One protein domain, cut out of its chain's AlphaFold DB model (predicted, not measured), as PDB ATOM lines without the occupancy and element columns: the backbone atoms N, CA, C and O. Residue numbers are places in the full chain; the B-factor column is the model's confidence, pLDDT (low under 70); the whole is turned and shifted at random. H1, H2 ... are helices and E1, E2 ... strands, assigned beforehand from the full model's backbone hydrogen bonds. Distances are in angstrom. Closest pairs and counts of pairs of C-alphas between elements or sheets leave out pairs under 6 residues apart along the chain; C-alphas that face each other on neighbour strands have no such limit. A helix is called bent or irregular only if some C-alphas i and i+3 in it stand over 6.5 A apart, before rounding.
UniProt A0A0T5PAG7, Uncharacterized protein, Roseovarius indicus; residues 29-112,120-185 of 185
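What this domain is: This is residues 29 to 112 and 120 to 185 of the 185 residues of an uncharacterized protein of Roseovarius indicus (UniProt A0A0T5PAG7). What shape do the strands make? One twisted sheet of eleven strands wraps into a small, nearly closed barrel: E4, E5, E6, the long bent E8, E9, E10 and E11 make its wall, E2 and E3 come between E11 and E4, and E1 and E7 lie along the first part of E8. H1 sits at one end of the barrel and H2 lies beyond the other. What else is seen first? The printed part has 150 residues with two named helices and eleven named strands; along the chain H1 comes between E1 and E2, and H2 between E3 and E4; it is mostly strand, and the neighbour pairs of its branched sheet are antiparallel. It is compact, with a radius of gyration of the C-alphas of 15.1 A and spans of 41 by 32 by 28 A.

Where its parts are: What comes first? E1, residues 29 to 34, begins with C-alpha 29 at (-13.830, 29.742, -13.281); then come H1, 37 to 43, 10.0 A long, E2, 46 to 48, E3, 52 to 54, and H2, 60 to 63. Which strands follow? E4 holds residues 76 to 80, E5 84 to 89, E6 94 to 99 and E7 103 to 109. E8, residues 121 to 135, measures 38.1 A from first to last C-alpha, E9, 143 to 153, 30.9 A, and E10, 162 to 170, 23.7 A. E11, residues 175 to 184, measures 28.6 A and ends with C-alpha 184 at (-5.729, 30.437, -34.827).

How they stand to each other: How does the sheet branch? E8 bends by 73 degrees at residue 130; E7 and E6 lie on one side of it, with N 107 and O 124 2.9 A apart and N 97 and O 132 2.8 A apart, and E9 on the other. E1 is the antiparallel neighbour of E7, with N 31 and O 106 2.9 A apart. Which strands form meanders, each the antiparallel neighbour of the one before? E4 E5 E6 and E8 E9 E10 E11 do; N 79 and O 86 are 2.9 A apart, and so are N 125 and O 149. What lies beside E11? E2 and E3 are on one side, with N 47 and O 183 2.9 A apart and N 53 and O 179 2.8 A apart, and E10 on the other. The closest C-alphas of E2 and E4, those of Pro 48 and Ala 77, are 6.5 A apart. Where are the helices? H1 is on the sheet at a height of 8.2 A, over none of its strands, with every O i to N i+4 pair within hydrogen-bond range. H2, too short for such a pair, is only just not on the sheet, with 4 pairs of C-alphas within 10 A.

The domain as a whole: How far does it reach? The two C-alphas farthest apart, those of Ala 112 and Glu 140, are 44.3 A apart. Is the printed part unbroken? Residues 113 to 119 are not printed, and C-alphas 112 and 120 are 8.3 A apart across the cut. Of the links printed whole, that from H2 to E4 is long. Where is confidence low? The mean pLDDT of the printed part is 94.2, and no printed residue is under 70.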
ATOM      1  N   PHE A  29     -14.755  30.687 -13.889       96.44
ATOM      2  CA  PHE A  29     -13.830  29.742 -13.281       96.44
ATOM      3  C   PHE A  29     -12.384  30.236 -13.361       96.44
ATOM      4  O   PHE A  29     -12.021  31.029 -14.227       96.44
ATOM      5  N   GLU A  30     -11.572  29.721 -12.444       98.12
ATOM      6  CA  GLU A  30     -10.114  29.769 -12.478       98.12
ATOM      7  C   GLU A  30      -9.622  28.419 -11.956       98.12
ATOM      8  O   GLU A  30     -10.103  27.954 -10.918       98.12
ATOM      9  N   GLN A  31      -8.763  27.745 -12.714       96.50
ATOM     10  CA  GLN A  31      -8.313  26.390 -12.405       96.50
ATOM     11  C   GLN A  31      -6.849  26.221 -12.789       96.50
ATOM     12  O   GLN A  31      -6.444  26.659 -13.862       96.50
ATOM     13  N   ASP A  32      -6.082  25.534 -11.947       97.62
ATOM     14  CA  ASP A  32      -4.752  25.060 -12.314       97.62
ATOM     15  C   ASP A  32      -4.879  23.713 -13.027       97.62
ATOM     16  O   ASP A  32      -5.480  22.765 -12.512       97.62
ATOM     17  N   VAL A  33      -4.332  23.640 -14.234       95.94
ATOM     18  CA  VAL A  33      -4.443  22.494 -15.134       95.94
ATOM     19  C   VAL A  33      -3.049  21.929 -15.367       95.94
ATOM     20  O   VAL A  33      -2.133  22.653 -15.752       95.94
ATOM     21  N   THR A  34      -2.876  20.627 -15.134       96.62
ATOM     22  CA  THR A  34      -1.661  19.920 -15.558       96.62
ATOM     23  C   THR A  34      -1.602  19.907 -17.078       96.62
ATOM     24  O   THR A  34      -2.561  19.485 -17.723       96.62
ATOM     25  N   ARG A  35      -0.469  20.332 -17.636       93.31
ATOM     26  CA  ARG A  35      -0.273  20.417 -19.077       93.31
ATOM     27  C   ARG A  35      -0.272  19.024 -19.710       93.31
ATOM     28  O   ARG A  35       0.574  18.185 -19.406       93.31
ATOM     29  N   GLY A  36      -1.215  18.795 -20.606       91.06
ATOM     30  CA  GLY A  36      -1.241  17.715 -21.574       91.06
ATOM     31  C   GLY A  36      -0.731  18.146 -22.952       91.06
ATOM     32  O   GLY A  36      -0.229  19.248 -23.170       91.06
ATOM     33  N   ASN A  37      -0.859  17.230 -23.911       88.56
ATOM     34  CA  ASN A  37      -0.410  17.454 -25.286       88.56
ATOM     35  C   ASN A  37      -1.473  18.134 -26.164       88.56
ATOM     36  O   ASN A  37      -1.147  18.641 -27.233       88.56
ATOM     37  N   TRP A  38      -2.743  18.104 -25.750       88.06
ATOM     38  CA  TRP A  38      -3.854  18.586 -26.573       88.06
ATOM     39  C   TRP A  38      -3.821  20.108 -26.718       88.06
ATOM     40  O   TRP A  38      -3.821  20.636 -27.825       88.06
ATOM     41  N   GLU A  39      -3.720  20.814 -25.597       89.56
ATOM     42  CA  GLU A  39      -3.612  22.266 -25.540       89.56
ATOM     43  C   GLU A  39      -2.356  22.775 -26.243       89.56
ATOM     44  O   GLU A  39      -2.421  23.796 -26.912       89.56
ATOM     45  N   VAL A  40      -1.233  22.051 -26.167       91.94
ATOM     46  CA  VAL A  40      -0.007  22.421 -26.886       91.94
ATOM     47  C   VAL A  40      -0.235  22.301 -28.391       91.94
ATOM     48  O   VAL A  40       0.202  23.170 -29.140       91.94
ATOM     49  N   GLY A  41      -0.970  21.275 -28.830       93.88
ATOM     50  CA  GLY A  41      -1.413  21.130 -30.215       93.88
ATOM     51  C   GLY A  41      -2.239  22.326 -30.691       93.88
ATOM     52  O   GLY A  41      -1.939  22.901 -31.734       93.88
ATOM     53  N   GLU A  42      -3.223  22.758 -29.904       95.00
ATOM     54  CA  GLU A  42      -4.029  23.942 -30.225       95.00
ATOM     55  C   GLU A  42      -3.205  25.238 -30.204       95.00
ATOM     56  O   GLU A  42      -3.311  26.046 -31.121       95.00
ATOM     57  N   ILE A  43      -2.320  25.418 -29.222       94.88
ATOM     58  CA  ILE A  43      -1.430  26.586 -29.137       94.88
ATOM     59  C   ILE A  43      -0.441  26.618 -30.309       94.88
ATOM     60  O   ILE A  43      -0.097  27.693 -30.788       94.88
ATOM     61  N   SER A  44      -0.010  25.461 -30.819       95.38
ATOM     62  CA  SER A  44       0.921  25.390 -31.955       95.38
ATOM     63  C   SER A  44       0.332  25.875 -33.281       95.38
ATOM     64  O   SER A  44       1.075  26.120 -34.225       95.38
ATOM     65  N   ARG A  45      -0.994  26.038 -33.344       95.75
ATOM     66  CA  ARG A  45      -1.727  26.577 -34.500       95.75
ATOM     67  C   ARG A  45      -1.882  28.100 -34.446       95.75
ATOM     68  O   ARG A  45      -2.481  28.671 -35.354       95.75
ATOM     69  N   LEU A  46      -1.407  28.743 -33.375       96.25
ATOM     70  CA  LEU A  46      -1.485  30.191 -33.201       96.25
ATOM     71  C   LEU A  46      -0.348  30.880 -33.952       96.25
ATOM     72  O   LEU A  46       0.826  30.569 -33.747       96.25
ATOM     73  N   GLU A  47      -0.694  31.878 -34.754       96.31
ATOM     74  CA  GLU A  47       0.258  32.689 -35.508       96.31
ATOM     75  C   GLU A  47       0.131  34.175 -35.129       96.31
ATOM     76  O   GLU A  47      -0.983  34.700 -35.041       96.31
ATOM     77  N   PRO A  48       1.245  34.902 -34.915       96.81
ATOM     78  CA  PRO A  48       1.196  36.344 -34.702       96.81
ATOM     79  C   PRO A  48       0.672  37.093 -35.930       96.81
ATOM     80  O   PRO A  48       1.222  36.980 -37.024       96.81
ATOM     81  N   THR A  49      -0.337  37.940 -35.734       97.12
ATOM     82  CA  THR A  49      -0.918  38.777 -36.802       97.12
ATOM     83  C   THR A  49      -0.459  40.230 -36.762       97.12
ATOM     84  O   THR A  49      -0.704  40.994 -37.698       97.12
ATOM     85  N   SER A  50       0.240  40.626 -35.699       96.31
ATOM     86  CA  SER A  50       0.836  41.951 -35.553       96.31
ATOM     87  C   SER A  50       2.298  41.860 -35.124       96.31
ATOM     88  O   SER A  50       2.696  40.882 -34.488       96.31
ATOM     89  N   PRO A  51       3.099  42.918 -35.349       97.50
ATOM     90  CA  PRO A  51       4.340  43.103 -34.607       97.50
ATOM     91  C   PRO A  51       4.086  43.027 -33.094       97.50
ATOM     92  O   PRO A  51       3.041  43.481 -32.612       97.50
ATOM     93  N   ALA A  52       5.055  42.504 -32.344       97.94
ATOM     94  CA  ALA A  52       5.068  42.600 -30.894       97.94
ATOM     95  C   ALA A  52       5.271  44.065 -30.495       97.94
ATOM     96  O   ALA A  52       6.176  44.744 -30.985       97.94
ATOM     97  N   ARG A  53       4.432  44.561 -29.596       98.00
ATOM     98  CA  ARG A  53       4.506  45.909 -29.039       98.00
ATOM     99  C   ARG A  53       5.105  45.835 -27.650       98.00
ATOM    100  O   ARG A  53       4.732  44.977 -26.854       98.00
ATOM    101  N   LEU A  54       6.009  46.758 -27.359       97.56
ATOM    102  CA  LEU A  54       6.545  46.932 -26.021       97.56
ATOM    103  C   LEU A  54       5.561  47.761 -25.195       97.56
ATOM    104  O   LEU A  54       5.136  48.841 -25.611       97.56
ATOM    105  N   TYR A  55       5.169  47.250 -24.032       96.94
ATOM    106  CA  TYR A  55       4.387  48.016 -23.073       96.94
ATOM    107  C   TYR A  55       5.252  49.125 -22.477       96.94
ATOM    108  O   TYR A  55       6.326  48.861 -21.939       96.94
ATOM    109  N   LEU A  56       4.759  50.359 -22.553       95.44
ATOM    110  CA  LEU A  56       5.430  51.543 -22.032       95.44
ATOM    111  C   LEU A  56       4.533  52.226 -21.005       95.44
ATOM    112  O   LEU A  56       3.324  52.363 -21.205       95.44
ATOM    113  N   THR A  57       5.138  52.678 -19.914       92.00
ATOM    114  CA  THR A  57       4.482  53.538 -18.925       92.00
ATOM    115  C   THR A  57       4.749  55.011 -19.256       92.00
ATOM    116  O   THR A  57       5.311  55.341 -20.301       92.00
ATOM    117  N   ALA A  58       4.366  55.927 -18.362       92.19
ATOM    118  CA  ALA A  58       4.573  57.361 -18.554       92.19
ATOM    119  C   ALA A  58       6.052  57.778 -18.714       92.19
ATOM    120  O   ALA A  58       6.309  58.816 -19.314       92.19
ATOM    121  N   CYS A  59       7.015  56.989 -18.221       90.44
ATOM    122  CA  CYS A  59       8.447  57.249 -18.431       90.44
ATOM    123  C   CYS A  59       8.984  56.732 -19.778       90.44
ATOM    124  O   CYS A  59      10.157  56.925 -20.092       90.44
ATOM    125  N   GLY A  60       8.140  56.108 -20.604       91.75
ATOM    126  CA  GLY A  60       8.517  55.685 -21.948       91.75
ATOM    127  C   GLY A  60       9.653  54.660 -21.952       91.75
ATOM    128  O   GLY A  60       9.688  53.751 -21.125       91.75
ATOM    129  N   MET A  61      10.569  54.806 -22.911       92.06
ATOM    130  CA  MET A  61      11.667  53.859 -23.146       92.06
ATOM    131  C   MET A  61      12.717  53.851 -22.028       92.06
ATOM    132  O   MET A  61      13.402  52.852 -21.854       92.06
ATOM    133  N   GLU A  62      12.830  54.935 -21.254       88.75
ATOM    134  CA  GLU A  62      13.847  55.087 -20.202       88.75
ATOM    135  C   GLU A  62      13.646  54.121 -19.025       88.75
ATOM    136  O   GLU A  62      14.581  53.850 -18.278       88.75
ATOM    137  N   CYS A  63      12.434  53.588 -18.863       88.44
ATOM    138  CA  CYS A  63      12.096  52.616 -17.821       88.44
ATOM    139  C   CYS A  63      12.143  51.163 -18.289       88.44
ATOM    140  O   CYS A  63      11.805  50.266 -17.518       88.44
ATOM    141  N   VAL A  64      12.487  50.914 -19.550       91.81
ATOM    142  CA  VAL A  64      12.586  49.550 -20.063       91.81
ATOM    143  C   VAL A  64      13.932  48.991 -19.628       91.81
ATOM    144  O   VAL A  64      14.972  49.460 -20.083       91.81
ATOM    145  N   VAL A  65      13.909  47.983 -18.757       92.25
ATOM    146  CA  VAL A  65      15.123  47.329 -18.255       92.25
ATOM    147  C   VAL A  65      15.129  45.861 -18.663       92.25
ATOM    148  O   VAL A  65      14.096  45.198 -18.584       92.25
ATOM    149  N   GLY A  66      16.293  45.369 -19.098       91.56
ATOM    150  CA  GLY A  66      16.495  43.997 -19.580       91.56
ATOM    151  C   GLY A  66      16.375  43.816 -21.096       91.56
ATOM    152  O   GLY A  66      16.251  42.687 -21.562       91.56
ATOM    153  N   ILE A  67      16.403  44.909 -21.869       93.44
ATOM    154  CA  ILE A  67      16.519  44.878 -23.332       93.44
ATOM    155  C   ILE A  67      17.589  45.889 -23.759       93.44
ATOM    156  O   ILE A  67      17.517  47.059 -23.385       93.44
ATOM    157  N   GLU A  68      18.559  45.457 -24.559       93.38
ATOM    158  CA  GLU A  68      19.562  46.329 -25.178       93.38
ATOM    159  C   GLU A  68      18.949  47.127 -26.345       93.38
ATOM    160  O   GLU A  68      18.336  46.549 -27.246       93.38
ATOM    161  N   ASP A  69      19.112  48.457 -26.340       92.12
ATOM    162  CA  ASP A  69      18.527  49.390 -27.322       92.12
ATOM    163  C   ASP A  69      17.044  49.092 -27.634       92.12
ATOM    164  O   ASP A  69      16.686  48.755 -28.780       92.12
ATOM    165  N   PRO A  70      16.156  49.203 -26.624       94.25
ATOM    166  CA  PRO A  70      14.768  48.803 -26.767       94.25
ATOM    167  C   PRO A  70      14.067  49.625 -27.849       94.25
ATOM    168  O   PRO A  70      14.324  50.814 -28.032       94.25
ATOM    169  N   GLN A  71      13.138  48.985 -28.554       94.75
ATOM    170  CA  GLN A  71      12.274  49.574 -29.570       94.75
ATOM    171  C   GLN A  71      10.801  49.448 -29.154       94.75
ATOM    172  O   GLN A  71      10.430  48.489 -28.474       94.75
ATOM    173  N   PRO A  72       9.925  50.381 -29.569       95.44
ATOM    174  CA  PRO A  72       8.502  50.320 -29.227       95.44
ATOM    175  C   PRO A  72       7.778  49.135 -29.886       95.44
ATOM    176  O   PRO A  72       6.718  48.717 -29.415       95.44
ATOM    177  N   THR A  73       8.322  48.606 -30.985       97.00
ATOM    178  CA  THR A  73       7.743  47.498 -31.751       97.00
ATOM    179  C   THR A  73       8.825  46.601 -32.339       97.00
ATOM    180  O   THR A  73       9.848  47.104 -32.799       97.00
ATOM    181  N   TYR A  74       8.540  45.305 -32.433       96.88
ATOM    182  CA  TYR A  74       9.393  44.287 -33.040       96.88
ATOM    183  C   TYR A  74       8.558  43.433 -33.995       96.88
ATOM    184  O   TYR A  74       7.451  43.029 -33.642       96.88
ATOM    185  N   SER A  75       9.070  43.102 -35.182       97.00
ATOM    186  CA  SER A  75       8.535  41.936 -35.899       97.00
ATOM    187  C   SER A  75       8.657  40.710 -35.001       97.00
ATOM    188  O   SER A  75       9.589  40.627 -34.200       97.00
ATOM    189  N   VAL A  76       7.704  39.791 -35.094       97.25
ATOM    190  CA  VAL A  76       7.668  38.620 -34.225       97.25
ATOM    191  C   VAL A  76       7.258  37.390 -35.016       97.25
ATOM    192  O   VAL A  76       6.368  37.460 -35.859       97.25
ATOM    193  N   ALA A  77       7.925  36.278 -34.738       96.31
ATOM    194  CA  ALA A  77       7.548  34.954 -35.202       96.31
ATOM    195  C   ALA A  77       7.545  33.997 -34.010       96.31
ATOM    196  O   ALA A  77       8.399  34.109 -33.124       96.31
ATOM    197  N   PHE A  78       6.573  33.089 -33.986       95.56
ATOM    198  CA  PHE A  78       6.467  32.054 -32.967       95.56
ATOM    199  C   PHE A  78       6.931  30.729 -33.552       95.56
ATOM    200  O   PHE A  78       6.523  30.355 -34.647       95.56
ATOM    201  N   ASP A  79       7.757  30.020 -32.796       95.75
ATOM    202  CA  ASP A  79       8.050  28.612 -33.019       95.75
ATOM    203  C   ASP A  79       7.583  27.838 -31.787       95.75
ATOM    204  O   ASP A  79       8.181  27.928 -30.710       95.75
ATOM    205  N   VAL A  80       6.448  27.154 -31.923       94.94
ATOM    206  CA  VAL A  80       5.820  26.392 -30.844       94.94
ATOM    207  C   VAL A  80       6.168  24.919 -31.009       94.94
ATOM    208  O   VAL A  80       5.922  24.317 -32.051       94.94
ATOM    209  N   SER A  81       6.694  24.316 -29.947       92.56
ATOM    210  CA  SER A  81       7.041  22.896 -29.900       92.56
ATOM    211  C   SER A  81       6.472  22.227 -28.648       92.56
ATOM    212  O   SER A  81       5.886  22.871 -27.777       92.56
ATOM    213  N   GLU A  82       6.702  20.922 -28.511       91.25
ATOM    214  CA  GLU A  82       6.370  20.169 -27.294       91.25
ATOM    215  C   GLU A  82       7.116  20.662 -26.037       91.25
ATOM    216  O   GLU A  82       6.635  20.467 -24.915       91.25
ATOM    217  N   ASN A  83       8.261  21.333 -26.224       92.12
ATOM    218  CA  ASN A  83       9.166  21.763 -25.155       92.12
ATOM    219  C   ASN A  83       8.939  23.212 -24.706       92.12
ATOM    220  O   ASN A  83       9.321  23.570 -23.595       92.12
ATOM    221  N   GLY A  84       8.337  24.050 -25.548       95.62
ATOM    222  CA  GLY A  84       8.137  25.465 -25.248       95.62
ATOM    223  C   GLY A  84       7.754  26.287 -26.467       95.62
ATOM    224  O   GLY A  84       7.473  25.745 -27.541       95.62
ATOM    225  N   VAL A  85       7.814  27.605 -26.298       97.00
ATOM    226  CA  VAL A  85       7.686  28.593 -27.375       97.00
ATOM    227  C   VAL A  85       8.981  29.372 -27.497       97.00
ATOM    228  O   VAL A  85       9.527  29.842 -26.497       97.00
ATOM    229  N   THR A  86       9.445  29.554 -28.726       97.38
ATOM    230  CA  THR A  86      10.485  30.530 -29.042       97.38
ATOM    231  C   THR A  86       9.878  31.710 -29.789       97.38
ATOM    232  O   THR A  86       9.271  31.557 -30.846       97.38
ATOM    233  N   PHE A  87      10.067  32.904 -29.236       97.31
ATOM    234  CA  PHE A  87       9.687  34.183 -29.816       97.31
ATOM    235  C   PHE A  87      10.914  34.762 -30.516       97.31
ATOM    236  O   PHE A  87      11.829  35.248 -29.851       97.31
ATOM    237  N   THR A  88      10.953  34.724 -31.847       97.12
ATOM    238  CA  THR A  88      11.994  35.432 -32.609       97.12
ATOM    239  C   THR A  88      11.549  36.872 -32.803       97.12
ATOM    240  O   THR A  88      10.467  37.105 -33.340       97.12
ATOM    241  N   LEU A  89      12.357  37.831 -32.350       95.56
ATOM    242  CA  LEU A  89      11.992  39.245 -32.267       95.56
ATOM    243  C   LEU A  89      12.923  40.111 -33.123       95.56
ATOM    244  O   LEU A  89      14.130  39.878 -33.222       95.56
ATOM    245  N   GLY A  90      12.349  41.135 -33.752       89.62
ATOM    246  CA  GLY A  90      13.056  41.965 -34.727       89.62
ATOM    247  C   GLY A  90      13.340  41.194 -36.016       89.62
ATOM    248  O   GLY A  90      12.687  40.188 -36.309       89.62
ATOM    249  N   GLN A  91      14.308  41.649 -36.811       83.12
ATOM    250  CA  GLN A  91      14.750  40.912 -38.006       83.12
ATOM    251  C   GLN A  91      15.788  39.842 -37.622       83.12
ATOM    252  O   GLN A  91      16.832  39.719 -38.257       83.12
ATOM    253  N   GLY A  92      15.506  39.084 -36.553       75.19
ATOM    254  CA  GLY A  92      16.444  38.138 -35.941       75.19
ATOM    255  C   GLY A  92      17.445  38.783 -34.974       75.19
ATOM    256  O   GLY A  92      18.516  38.227 -34.748       75.19
ATOM    257  N   ASP A  93      17.111  39.943 -34.403       82.38
ATOM    258  CA  ASP A  93      17.976  40.696 -33.478       82.38
ATOM    259  C   ASP A  93      18.086  40.045 -32.083       82.38
ATOM    260  O   ASP A  93      18.929  40.420 -31.263       82.38
ATOM    261  N   GLY A  94      17.223  39.070 -31.806       94.06
ATOM    262  CA  GLY A  94      17.250  38.244 -30.610       94.06
ATOM    263  C   GLY A  94      16.030  37.335 -30.527       94.06
ATOM    264  O   GLY A  94      15.092  37.433 -31.324       94.06
ATOM    265  N   ALA A  95      16.048  36.440 -29.549       95.94
ATOM    266  CA  ALA A  95      14.942  35.538 -29.278       95.94
ATOM    267  C   ALA A  95      14.720  35.374 -27.777       95.94
ATOM    268  O   ALA A  95      15.666  35.482 -26.995       95.94
ATOM    269  N   LEU A  96      13.478  35.076 -27.407       96.62
ATOM    270  CA  LEU A  96      13.087  34.631 -26.075       96.62
ATOM    271  C   LEU A  96      12.581  33.196 -26.177       96.62
ATOM    272  O   LEU A  96      11.667  32.924 -26.950       96.62
ATOM    273  N   THR A  97      13.151  32.282 -25.405       96.94
ATOM    274  CA  THR A  97      12.708  30.889 -25.329       96.94
ATOM    275  C   THR A  97      12.071  30.649 -23.971       96.94
ATOM    276  O   THR A  97      12.729  30.780 -22.939       96.94
ATOM    277  N   PHE A  98      10.788  30.301 -23.988       97.31
ATOM    278  CA  PHE A  98       9.966  30.015 -22.819       97.31
ATOM    279  C   PHE A  98       9.632  28.515 -22.806       97.31
ATOM    280  O   PHE A  98       8.768  28.077 -23.576       97.31
ATOM    281  N   PRO A  99      10.321  27.699 -21.989       96.81
ATOM    282  CA  PRO A  99       9.970  26.300 -21.804       96.81
ATOM    283  C   PRO A  99       8.572  26.172 -21.203       96.81
ATOM    284  O   PRO A  99       8.181  26.955 -20.336       96.81
ATOM    285  N   TRP A 100       7.816  25.171 -21.641       96.19
ATOM    286  CA  TRP A 100       6.491  24.950 -21.082       96.19
ATOM    287  C   TRP A 100       6.570  24.492 -19.618       96.19
ATOM    288  O   TRP A 100       7.283  23.528 -19.335       96.19
ATOM    289  N   PRO A 101       5.804  25.104 -18.696       96.62
ATOM    290  CA  PRO A 101       5.663  24.574 -17.346       96.62
ATOM    291  C   PRO A 101       4.821  23.287 -17.330       96.62
ATOM    292  O   PRO A 101       4.060  22.994 -18.258       96.62
ATOM    293  N   ASP A 102       4.918  22.532 -16.234       95.94
ATOM    294  CA  ASP A 102       4.121  21.313 -16.012       95.94
ATOM    295  C   ASP A 102       2.626  21.607 -15.802       95.94
ATOM    296  O   ASP A 102       1.782  20.719 -15.946       95.94
ATOM    297  N   ALA A 103       2.284  22.847 -15.450       97.25
ATOM    298  CA  ALA A 103       0.918  23.299 -15.236       97.25
ATOM    299  C   ALA A 103       0.739  24.765 -15.648       97.25
ATOM    300  O   ALA A 103       1.698  25.536 -15.697       97.25
ATOM    301  N   TYR A 104      -0.504  25.148 -15.916       97.88
ATOM    302  CA  TYR A 104      -0.908  26.517 -16.227       97.88
ATOM    303  C   TYR A 104      -2.245  26.840 -15.568       97.88
ATOM    304  O   TYR A 104      -3.015  25.941 -15.229       97.88
ATOM    305  N   THR A 105      -2.542  28.127 -15.419       98.50
ATOM    306  CA  THR A 105      -3.853  28.573 -14.948       98.50
ATOM    307  C   THR A 105      -4.762  28.824 -16.146       98.50
ATOM    308  O   THR A 105      -4.419  29.590 -17.047       98.50
ATOM    309  N   TRP A 106      -5.940  28.210 -16.143       97.44
ATOM    310  CA  TRP A 106      -7.010  28.464 -17.097       97.44
ATOM    311  C   TRP A 106      -8.112  29.286 -16.439       97.44
ATOM    312  O   TRP A 106      -8.693  28.895 -15.422       97.44
ATOM    313  N   PHE A 107      -8.407  30.431 -17.041       98.00
ATOM    314  CA  PHE A 107      -9.452  31.339 -16.610       98.00
ATOM    315  C   PHE A 107     -10.534  31.456 -17.684       98.00
ATOM    316  O   PHE A 107     -10.249  31.497 -18.884       98.00
ATOM    317  N   GLY A 108     -11.783  31.553 -17.239       97.75
ATOM    318  CA  GLY A 108     -12.927  31.814 -18.100       97.75
ATOM    319  C   GLY A 108     -13.992  32.611 -17.363       97.75
ATOM    320  O   GLY A 108     -14.314  32.308 -16.211       97.75
ATOM    321  N   ALA A 109     -14.553  33.628 -18.011       97.62
ATOM    322  CA  ALA A 109     -15.619  34.439 -17.442       97.62
ATOM    323  C   ALA A 109     -16.607  34.929 -18.503       97.62
ATOM    324  O   ALA A 109     -16.218  35.494 -19.522       97.62
ATOM    325  N   ASP A 110     -17.894  34.781 -18.205       96.56
ATOM    326  CA  ASP A 110     -18.957  35.516 -18.874       96.56
ATOM    327  C   ASP A 110     -18.886  36.980 -18.437       96.56
ATOM    328  O   ASP A 110     -19.202  37.332 -17.297       96.56
ATOM    329  N   THR A 111     -18.431  37.834 -19.345       94.94
ATOM    330  CA  THR A 111     -18.372  39.282 -19.129       94.94
ATOM    331  C   THR A 111     -19.598  40.007 -19.674       94.94
ATOM    332  O   THR A 111     -19.779  41.186 -19.373       94.94
ATOM    333  N   ALA A 112     -20.423  39.341 -20.486       92.19
ATOM    334  CA  ALA A 112     -21.602  39.933 -21.109       92.19
ATOM    335  C   ALA A 112     -22.811  39.913 -20.163       92.19
ATOM    336  O   ALA A 112     -23.580  40.874 -20.148       92.19
ATOM    337  N   SER A 120     -20.283  33.108 -24.915       92.69
ATOM    338  CA  SER A 120     -18.845  33.240 -25.156       92.69
ATOM    339  C   SER A 120     -18.171  33.740 -23.884       92.69
ATOM    340  O   SER A 120     -18.600  34.732 -23.291       92.69
ATOM    341  N   LEU A 121     -17.122  33.050 -23.458       96.50
ATOM    342  CA  LEU A 121     -16.321  33.422 -22.307       96.50
ATOM    343  C   LEU A 121     -15.111  34.216 -22.763       96.50
ATOM    344  O   LEU A 121     -14.360  33.756 -23.623       96.50
ATOM    345  N   TYR A 122     -14.846  35.326 -22.081       97.69
ATOM    346  CA  TYR A 122     -13.483  35.824 -22.033       97.69
ATOM    347  C   TYR A 122     -12.615  34.742 -21.395       97.69
ATOM    348  O   TYR A 122     -12.928  34.273 -20.295       97.69
ATOM    349  N   THR A 123     -11.556  34.328 -22.082       97.50
ATOM    350  CA  THR A 123     -10.700  33.230 -21.635       97.50
ATOM    351  C   THR A 123      -9.239  33.639 -21.606       97.50
ATOM    352  O   THR A 123      -8.793  34.442 -22.425       97.50
ATOM    353  N   GLU A 124      -8.497  33.078 -20.650       98.38
ATOM    354  CA  GLU A 124      -7.047  33.200 -20.584       98.38
ATOM    355  C   GLU A 124      -6.397  31.854 -20.261       98.38
ATOM    356  O   GLU A 124      -6.855  31.138 -19.366       98.38
ATOM    357  N   LEU A 125      -5.285  31.560 -20.931       98.00
ATOM    358  CA  LEU A 125      -4.296  30.582 -20.479       98.00
ATOM    359  C   LEU A 125      -3.075  31.341 -19.973       98.00
ATOM    360  O   LEU A 125      -2.490  32.128 -20.716       98.00
ATOM    361  N   ARG A 126      -2.693  31.111 -18.716       98.56
ATOM    362  CA  ARG A 126      -1.566  31.781 -18.060       98.56
ATOM    363  C   ARG A 126      -0.495  30.758 -17.711       98.56
ATOM    364  O   ARG A 126      -0.694  29.914 -16.837       98.56
ATOM    365  N   PHE A 127       0.649  30.859 -18.370       98.19
ATOM    366  CA  PHE A 127       1.816  30.020 -18.138       98.19
ATOM    367  C   PHE A 127       2.866  30.828 -17.387       98.19
ATOM    368  O   PHE A 127       3.247  31.907 -17.836       98.19
ATOM    369  N   ARG A 128       3.354  30.298 -16.266       98.19
ATOM    370  CA  ARG A 128       4.448  30.894 -15.488       98.19
ATOM    371  C   ARG A 128       5.658  29.984 -15.516       98.19
ATOM    372  O   ARG A 128       5.516  28.775 -15.359       98.19
ATOM    373  N   GLY A 129       6.830  30.565 -15.703       97.00
ATOM    374  CA  GLY A 129       8.084  29.833 -15.772       97.00
ATOM    375  C   GLY A 129       9.250  30.781 -15.976       97.00
ATOM    376  O   GLY A 129       9.125  31.983 -15.768       97.00
ATOM    377  N   THR A 130      10.377  30.245 -16.419       96.38
ATOM    378  CA  THR A 130      11.557  31.048 -16.732       96.38
ATOM    379  C   THR A 130      11.705  31.233 -18.234       96.38
ATOM    380  O   THR A 130      11.259  30.407 -19.029       96.38
ATOM    381  N   VAL A 131      12.339  32.328 -18.638       95.94
ATOM    382  CA  VAL A 131      12.671  32.611 -20.033       95.94
ATOM    383  C   VAL A 131      14.181  32.756 -20.189       95.94
ATOM    384  O   VAL A 131      14.869  33.306 -19.325       95.94
ATOM    385  N   ALA A 132      14.698  32.254 -21.304       94.81
ATOM    386  CA  ALA A 132      16.071  32.477 -21.729       94.81
ATOM    387  C   ALA A 132      16.076  33.405 -22.942       94.81
ATOM    388  O   ALA A 132      15.388  33.142 -23.931       94.81
ATOM    389  N   GLY A 133      16.841  34.485 -22.868       94.62
ATOM    390  CA  GLY A 133      16.977  35.452 -23.942       94.62
ATOM    391  C   GLY A 133      18.300  35.344 -24.690       94.62
ATOM    392  O   GLY A 133      19.312  34.874 -24.174       94.62
ATOM    393  N   THR A 134      18.303  35.813 -25.933       95.12
ATOM    394  CA  THR A 134      19.494  35.931 -26.785       95.12
ATOM    395  C   THR A 134      19.505  37.274 -27.512       95.12
ATOM    396  O   THR A 134      18.472  37.943 -27.622       95.12
ATOM    397  N   GLY A 135      20.673  37.676 -28.025       94.38
ATOM    398  CA  GLY A 135      20.835  38.965 -28.701       94.38
ATOM    399  C   GLY A 135      20.467  40.119 -27.769       94.38
ATOM    400  O   GLY A 135      20.880  40.124 -26.612       94.38
ATOM    401  N   ARG A 136      19.625  41.045 -28.237       93.38
ATOM    402  CA  ARG A 136      19.174  42.205 -27.438       93.38
ATOM    403  C   ARG A 136      18.380  41.852 -26.181       93.38
ATOM    404  O   ARG A 136      18.200  42.703 -25.318       93.38
ATOM    405  N   PHE A 137      17.874  40.625 -26.101       93.88
ATOM    406  CA  PHE A 137      17.086  40.130 -24.974       93.88
ATOM    407  C   PHE A 137      17.912  39.255 -24.028       93.88
ATOM    408  O   PHE A 137      17.343  38.651 -23.124       93.88
ATOM    409  N   ALA A 138      19.225  39.128 -24.253       92.38
ATOM    410  CA  ALA A 138      20.088  38.294 -23.432       92.38
ATOM    411  C   ALA A 138      20.035  38.708 -21.955       92.38
ATOM    412  O   ALA A 138      20.147  39.884 -21.614       92.38
ATOM    413  N   ASN A 139      19.897  37.712 -21.087       85.19
ATOM    414  CA  ASN A 139      19.833  37.853 -19.640       85.19
ATOM    415  C   ASN A 139      20.873  36.949 -18.966       85.19
ATOM    416  O   ASN A 139      21.172  35.848 -19.434       85.19
ATOM    417  N   GLU A 140      21.437  37.413 -17.850       76.38
ATOM    418  CA  GLU A 140      22.338  36.602 -17.031       76.38
ATOM    419  C   GLU A 140      21.525  35.764 -16.036       76.38
ATOM    420  O   GLU A 140      21.140  36.233 -14.969       76.38
ATOM    421  N   GLY A 141      21.279  34.498 -16.379       72.12
ATOM    422  CA  GLY A 141      20.591  33.545 -15.501       72.12
ATOM    423  C   GLY A 141      19.084  33.423 -15.762       72.12
ATOM    424  O   GLY A 141      18.573  33.963 -16.739       72.12
ATOM    425  N   PRO A 142      18.366  32.633 -14.946       76.38
ATOM    426  CA  PRO A 142      16.932  32.435 -15.114       76.38
ATOM    427  C   PRO A 142      16.167  33.718 -14.764       76.38
ATOM    428  O   PRO A 142      16.232  34.180 -13.628       76.38
ATOM    429  N   THR A 143      15.409  34.253 -15.721       93.31
ATOM    430  CA  THR A 143      14.479  35.370 -15.495       93.31
ATOM    431  C   THR A 143      13.054  34.840 -15.520       93.31
ATOM    432  O   THR A 143      12.709  34.041 -16.394       93.31
ATOM    433  N   GLU A 144      12.228  35.260 -14.564       97.06
ATOM    434  CA  GLU A 144      10.831  34.840 -14.490       97.06
ATOM    435  C   GLU A 144      10.026  35.455 -15.635       97.06
ATOM    436  O   GLU A 144      10.283  36.567 -16.110       97.06
ATOM    437  N   ALA A 145       9.023  34.717 -16.088       97.88
ATOM    438  CA  ALA A 145       8.135  35.159 -17.135       97.88
ATOM    439  C   ALA A 145       6.718  34.605 -16.967       97.88
ATOM    440  O   ALA A 145       6.492  33.499 -16.474       97.88
ATOM    441  N   GLU A 146       5.752  35.390 -17.436       98.50
ATOM    442  CA  GLU A 146       4.351  35.000 -17.548       98.50
ATOM    443  C   GLU A 146       3.883  35.215 -18.988       98.50
ATOM    444  O   GLU A 146       3.821  36.353 -19.468       98.50
ATOM    445  N   LEU A 147       3.562  34.113 -19.670       98.56
ATOM    446  CA  LEU A 147       2.894  34.112 -20.965       98.56
ATOM    447  C   LEU A 147       1.387  34.002 -20.738       98.56
ATOM    448  O   LEU A 147       0.911  33.036 -20.142       98.56
ATOM    449  N   VAL A 148       0.638  34.968 -21.256       98.69
ATOM    450  CA  VAL A 148      -0.824  34.960 -21.258       98.69
ATOM    451  C   VAL A 148      -1.308  34.899 -22.696       98.69
ATOM    452  O   VAL A 148      -0.965  35.773 -23.491       98.69
ATOM    453  N   LEU A 149      -2.113  33.888 -23.012       98.44
ATOM    454  CA  LEU A 149      -2.906  33.806 -24.237       98.44
ATOM    455  C   LEU A 149      -4.343  34.157 -23.872       98.44
ATOM    456  O   LEU A 149      -4.875  33.570 -22.930       98.44
ATOM    457  N   SER A 150      -4.965  35.094 -24.577       98.25
ATOM    458  CA  SER A 150      -6.324  35.542 -24.275       98.25
ATOM    459  C   SER A 150      -7.190  35.677 -25.521       98.25
ATOM    460  O   SER A 150      -6.689  35.744 -26.644       98.25
ATOM    461  N   GLY A 151      -8.503  35.668 -25.305       97.31
ATOM    462  CA  GLY A 151      -9.489  35.867 -26.360       97.31
ATOM    463  C   GLY A 151     -10.904  35.531 -25.901       97.31
ATOM    464  O   GLY A 151     -11.294  35.826 -24.765       97.31
ATOM    465  N   GLN A 152     -11.681  34.934 -26.800       95.56
ATOM    466  CA  GLN A 152     -13.092  34.605 -26.628       95.56
ATOM    467  C   GLN A 152     -13.342  33.150 -27.011       95.56
ATOM    468  O   GLN A 152     -13.067  32.750 -28.136       95.56
ATOM    469  N   GLY A 153     -13.890  32.362 -26.094       91.88
ATOM    470  CA  GLY A 153     -14.089  30.936 -26.315       91.88
ATOM    471  C   GLY A 153     -15.187  30.350 -25.449       91.88
ATOM    472  O   GLY A 153     -16.166  31.005 -25.096       91.88
ATOM    473  N   ASN A 154     -15.034  29.079 -25.103       89.69
ATOM    474  CA  ASN A 154     -15.982  28.353 -24.268       89.69
ATOM    475  C   ASN A 154     -15.220  27.430 -23.295       89.69
ATOM    476  O   ASN A 154     -14.089  27.728 -22.917       89.69
ATOM    477  N   ARG A 155     -15.821  26.329 -22.831       90.62
ATOM    478  CA  ARG A 155     -15.156  25.366 -21.931       90.62
ATOM    479  C   ARG A 155     -14.228  24.376 -22.643       90.62
ATOM    480  O   ARG A 155     -13.856  23.363 -22.059       90.62
ATOM    481  N   CYS A 156     -13.845  24.647 -23.879       90.69
ATOM    482  CA  CYS A 156     -12.830  23.895 -24.593       90.69
ATOM    483  C   CYS A 156     -11.742  24.838 -25.089       90.69
ATOM    484  O   CYS A 156     -12.014  25.901 -25.639       90.69
ATOM    485  N   ILE A 157     -10.495  24.423 -24.876       91.50
ATOM    486  CA  ILE A 157      -9.325  25.126 -25.387       91.50
ATOM    487  C   ILE A 157      -9.207  24.784 -26.869       91.50
ATOM    488  O   ILE A 157      -9.001  23.621 -27.223       91.50
ATOM    489  N   THR A 158      -9.361  25.800 -27.710       94.00
ATOM    490  CA  THR A 158      -9.209  25.724 -29.165       94.00
ATOM    491  C   THR A 158      -8.401  26.917 -29.648       94.00
ATOM    492  O   THR A 158      -8.560  28.013 -29.111       94.00
ATOM    493  N   ALA A 159      -7.580  26.740 -30.682       94.94
ATOM    494  CA  ALA A 159      -6.741  27.803 -31.238       94.94
ATOM    495  C   ALA A 159      -7.561  29.056 -31.594       94.94
ATOM    496  O   ALA A 159      -7.197  30.170 -31.239       94.94
ATOM    497  N   GLN A 160      -8.737  28.857 -32.197       94.31
ATOM    498  CA  GLN A 160      -9.635  29.939 -32.620       94.31
ATOM    499  C   GLN A 160     -10.195  30.778 -31.460       94.31
ATOM    500  O   GLN A 160     -10.801  31.818 -31.704       94.31
ATOM    501  N   SER A 161     -10.031  30.326 -30.213       94.50
ATOM    502  CA  SER A 161     -10.479  31.074 -29.037       94.50
ATOM    503  C   SER A 161      -9.497  32.170 -28.610       94.50
ATOM    504  O   SER A 161      -9.837  32.968 -27.738       94.50
ATOM    505  N   PHE A 162      -8.284  32.214 -29.170       97.06
ATOM    506  CA  PHE A 162      -7.233  33.145 -28.756       97.06
ATOM    507  C   PHE A 162      -6.885  34.116 -29.882       97.06
ATOM    508  O   PHE A 162      -6.489  33.707 -30.970       97.06
ATOM    509  N   ASP A 163      -6.992  35.410 -29.596       97.75
ATOM    510  CA  ASP A 163      -6.731  36.504 -30.537       97.75
ATOM    511  C   ASP A 163      -5.653  37.476 -30.030       97.75
ATOM    512  O   ASP A 163      -5.234  38.389 -30.748       97.75
ATOM    513  N   ALA A 164      -5.159  37.269 -28.809       98.44
ATOM    514  CA  ALA A 164      -4.170  38.120 -28.178       98.44
ATOM    515  C   ALA A 164      -3.179  37.326 -27.327       98.44
ATOM    516  O   ALA A 164      -3.463  36.250 -26.797       98.44
ATOM    517  N   TRP A 165      -1.993  37.905 -27.172       98.62
ATOM    518  CA  TRP A 165      -0.965  37.381 -26.288       98.62
ATOM    519  C   TRP A 165      -0.220  38.495 -25.565       98.62
ATOM    520  O   TRP A 165      -0.096  39.623 -26.055       98.62
ATOM    521  N   SER A 166       0.350  38.151 -24.416       98.69
ATOM    522  CA  SER A 166       1.390  38.950 -23.784       98.69
ATOM    523  C   SER A 166       2.426  38.071 -23.100       98.69
ATOM    524  O   SER A 166       2.087  37.043 -22.526       98.69
ATOM    525  N   LEU A 167       3.684  38.492 -23.154       98.50
ATOM    526  CA  LEU A 167       4.787  37.904 -22.411       98.50
ATOM    527  C   LEU A 167       5.348  38.979 -21.487       98.50
ATOM    528  O   LEU A 167       5.908  39.978 -21.946       98.50
ATOM    529  N   THR A 168       5.167  38.789 -20.187       97.94
ATOM    530  CA  THR A 168       5.803  39.621 -19.162       97.94
ATOM    531  C   THR A 168       7.089  38.940 -18.744       97.94
ATOM    532  O   THR A 168       7.035  37.780 -18.363       97.94
ATOM    533  N   VAL A 169       8.209  39.650 -18.781       96.88
ATOM    534  CA  VAL A 169       9.509  39.169 -18.310       96.88
ATOM    535  C   VAL A 169       9.922  40.042 -17.138       96.88
ATOM    536  O   VAL A 169       9.874  41.274 -17.238       96.88
ATOM    537  N   TYR A 170      10.258  39.420 -16.015       94.12
ATOM    538  CA  TYR A 170      10.550  40.138 -14.786       94.12
ATOM    539  C   TYR A 170      11.541  39.397 -13.885       94.12
ATOM    540  O   TYR A 170      11.529  38.178 -13.770       94.12
ATOM    541  N   ASP A 171      12.380  40.160 -13.200       90.31
ATOM    542  CA  ASP A 171      13.157  39.737 -12.036       90.31
ATOM    543  C   ASP A 171      13.406  40.970 -11.140       90.31
ATOM    544  O   ASP A 171      12.667  41.953 -11.218       90.31
ATOM    545  N   GLU A 172      14.401  40.935 -10.252       86.25
ATOM    546  CA  GLU A 172      14.735  42.086  -9.395       86.25
ATOM    547  C   GLU A 172      15.260  43.303 -10.181       86.25
ATOM    548  O   GLU A 172      15.201  44.432  -9.692       86.25
ATOM    549  N   THR A 173      15.787  43.082 -11.385       85.12
ATOM    550  CA  THR A 173      16.492  44.072 -12.212       85.12
ATOM    551  C   THR A 173      15.895  44.252 -13.606       85.12
ATOM    552  O   THR A 173      16.107  45.289 -14.220       85.12
ATOM    553  N   THR A 174      15.126  43.288 -14.096       87.31
ATOM    554  CA  THR A 174      14.507  43.258 -15.420       87.31
ATOM    555  C   THR A 174      13.010  43.442 -15.274       87.31
ATOM    556  O   THR A 174      12.381  42.787 -14.445       87.31
ATOM    557  N   GLN A 175      12.409  44.293 -16.105       91.62
ATOM    558  CA  GLN A 175      10.956  44.353 -16.206       91.62
ATOM    559  C   GLN A 175      10.529  44.900 -17.564       91.62
ATOM    560  O   GLN A 175      10.686  46.086 -17.859       91.62
ATOM    561  N   TYR A 176       9.913  44.048 -18.377       95.81
ATOM    562  CA  TYR A 176       9.258  44.465 -19.610       95.81
ATOM    563  C   TYR A 176       8.088  43.547 -19.959       95.81
ATOM    564  O   TYR A 176       7.962  42.426 -19.468       95.81
ATOM    565  N   ARG A 177       7.199  44.033 -20.826       97.75
ATOM    566  CA  ARG A 177       6.098  43.238 -21.369       97.75
ATOM    567  C   ARG A 177       5.981  43.460 -22.864       97.75
ATOM    568  O   ARG A 177       5.852  44.598 -23.311       97.75
ATOM    569  N   LEU A 178       5.988  42.366 -23.609       98.12
ATOM    570  CA  LEU A 178       5.660  42.333 -25.028       98.12
ATOM    571  C   LEU A 178       4.223  41.846 -25.189       98.12
ATOM    572  O   LEU A 178       3.765  41.010 -24.414       98.12
ATOM    573  N   PHE A 179       3.498  42.380 -26.164       98.69
ATOM    574  CA  PHE A 179       2.131  41.955 -26.455       98.69
ATOM    575  C   PHE A 179       1.790  42.136 -27.931       98.69
ATOM    576  O   PHE A 179       2.389  42.962 -28.623       98.69
ATOM    577  N   GLY A 180       0.807  41.391 -28.417       98.31
ATOM    578  CA  GLY A 180       0.363  41.470 -29.803       98.31
ATOM    579  C   GLY A 180      -0.921  40.690 -30.034       98.31
ATOM    580  O   GLY A 180      -1.526  40.178 -29.091       98.31
ATOM    581  N   THR A 181      -1.332  40.620 -31.295       98.31
ATOM    582  CA  THR A 181      -2.503  39.849 -31.718       98.31
ATOM    583  C   THR A 181      -2.094  38.520 -32.339       98.31
ATOM    584  O   THR A 181      -0.982  38.375 -32.859       98.31
ATOM    585  N   LEU A 182      -3.002  37.555 -32.264       97.44
ATOM    586  CA  LEU A 182      -2.883  36.208 -32.808       97.44
ATOM    587  C   LEU A 182      -4.013  35.935 -33.801       97.44
ATOM    588  O   LEU A 182      -4.993  36.677 -33.865       97.44
ATOM    589  N   ASP A 183      -3.856  34.860 -34.555       95.12
ATOM    590  CA  ASP A 183      -4.933  34.161 -35.243       95.12
ATOM    591  C   ASP A 183      -4.694  32.655 -35.105       95.12
ATOM    592  O   ASP A 183      -3.546  32.208 -35.034       95.12
ATOM    593  N   GLY A 184      -5.773  31.884 -35.009       85.62
ATOM    594  CA  GLY A 184      -5.729  30.437 -34.827       85.62
ATOM    595  C   GLY A 184      -6.450  29.744 -35.972       85.62
ATOM    596  O   GLY A 184      -7.656  29.926 -36.132       85.62
ATOM    597  N   TYR A 185      -5.731  28.924 -36.742       70.81
ATOM    598  CA  TYR A 185      -6.281  28.205 -37.901       70.81
ATOM    599  C   TYR A 185      -6.646  26.776 -37.570       70.81
ATOM    600  O   TYR A 185      -5.752  25.997 -37.182       70.81
TER     601      TYR A 185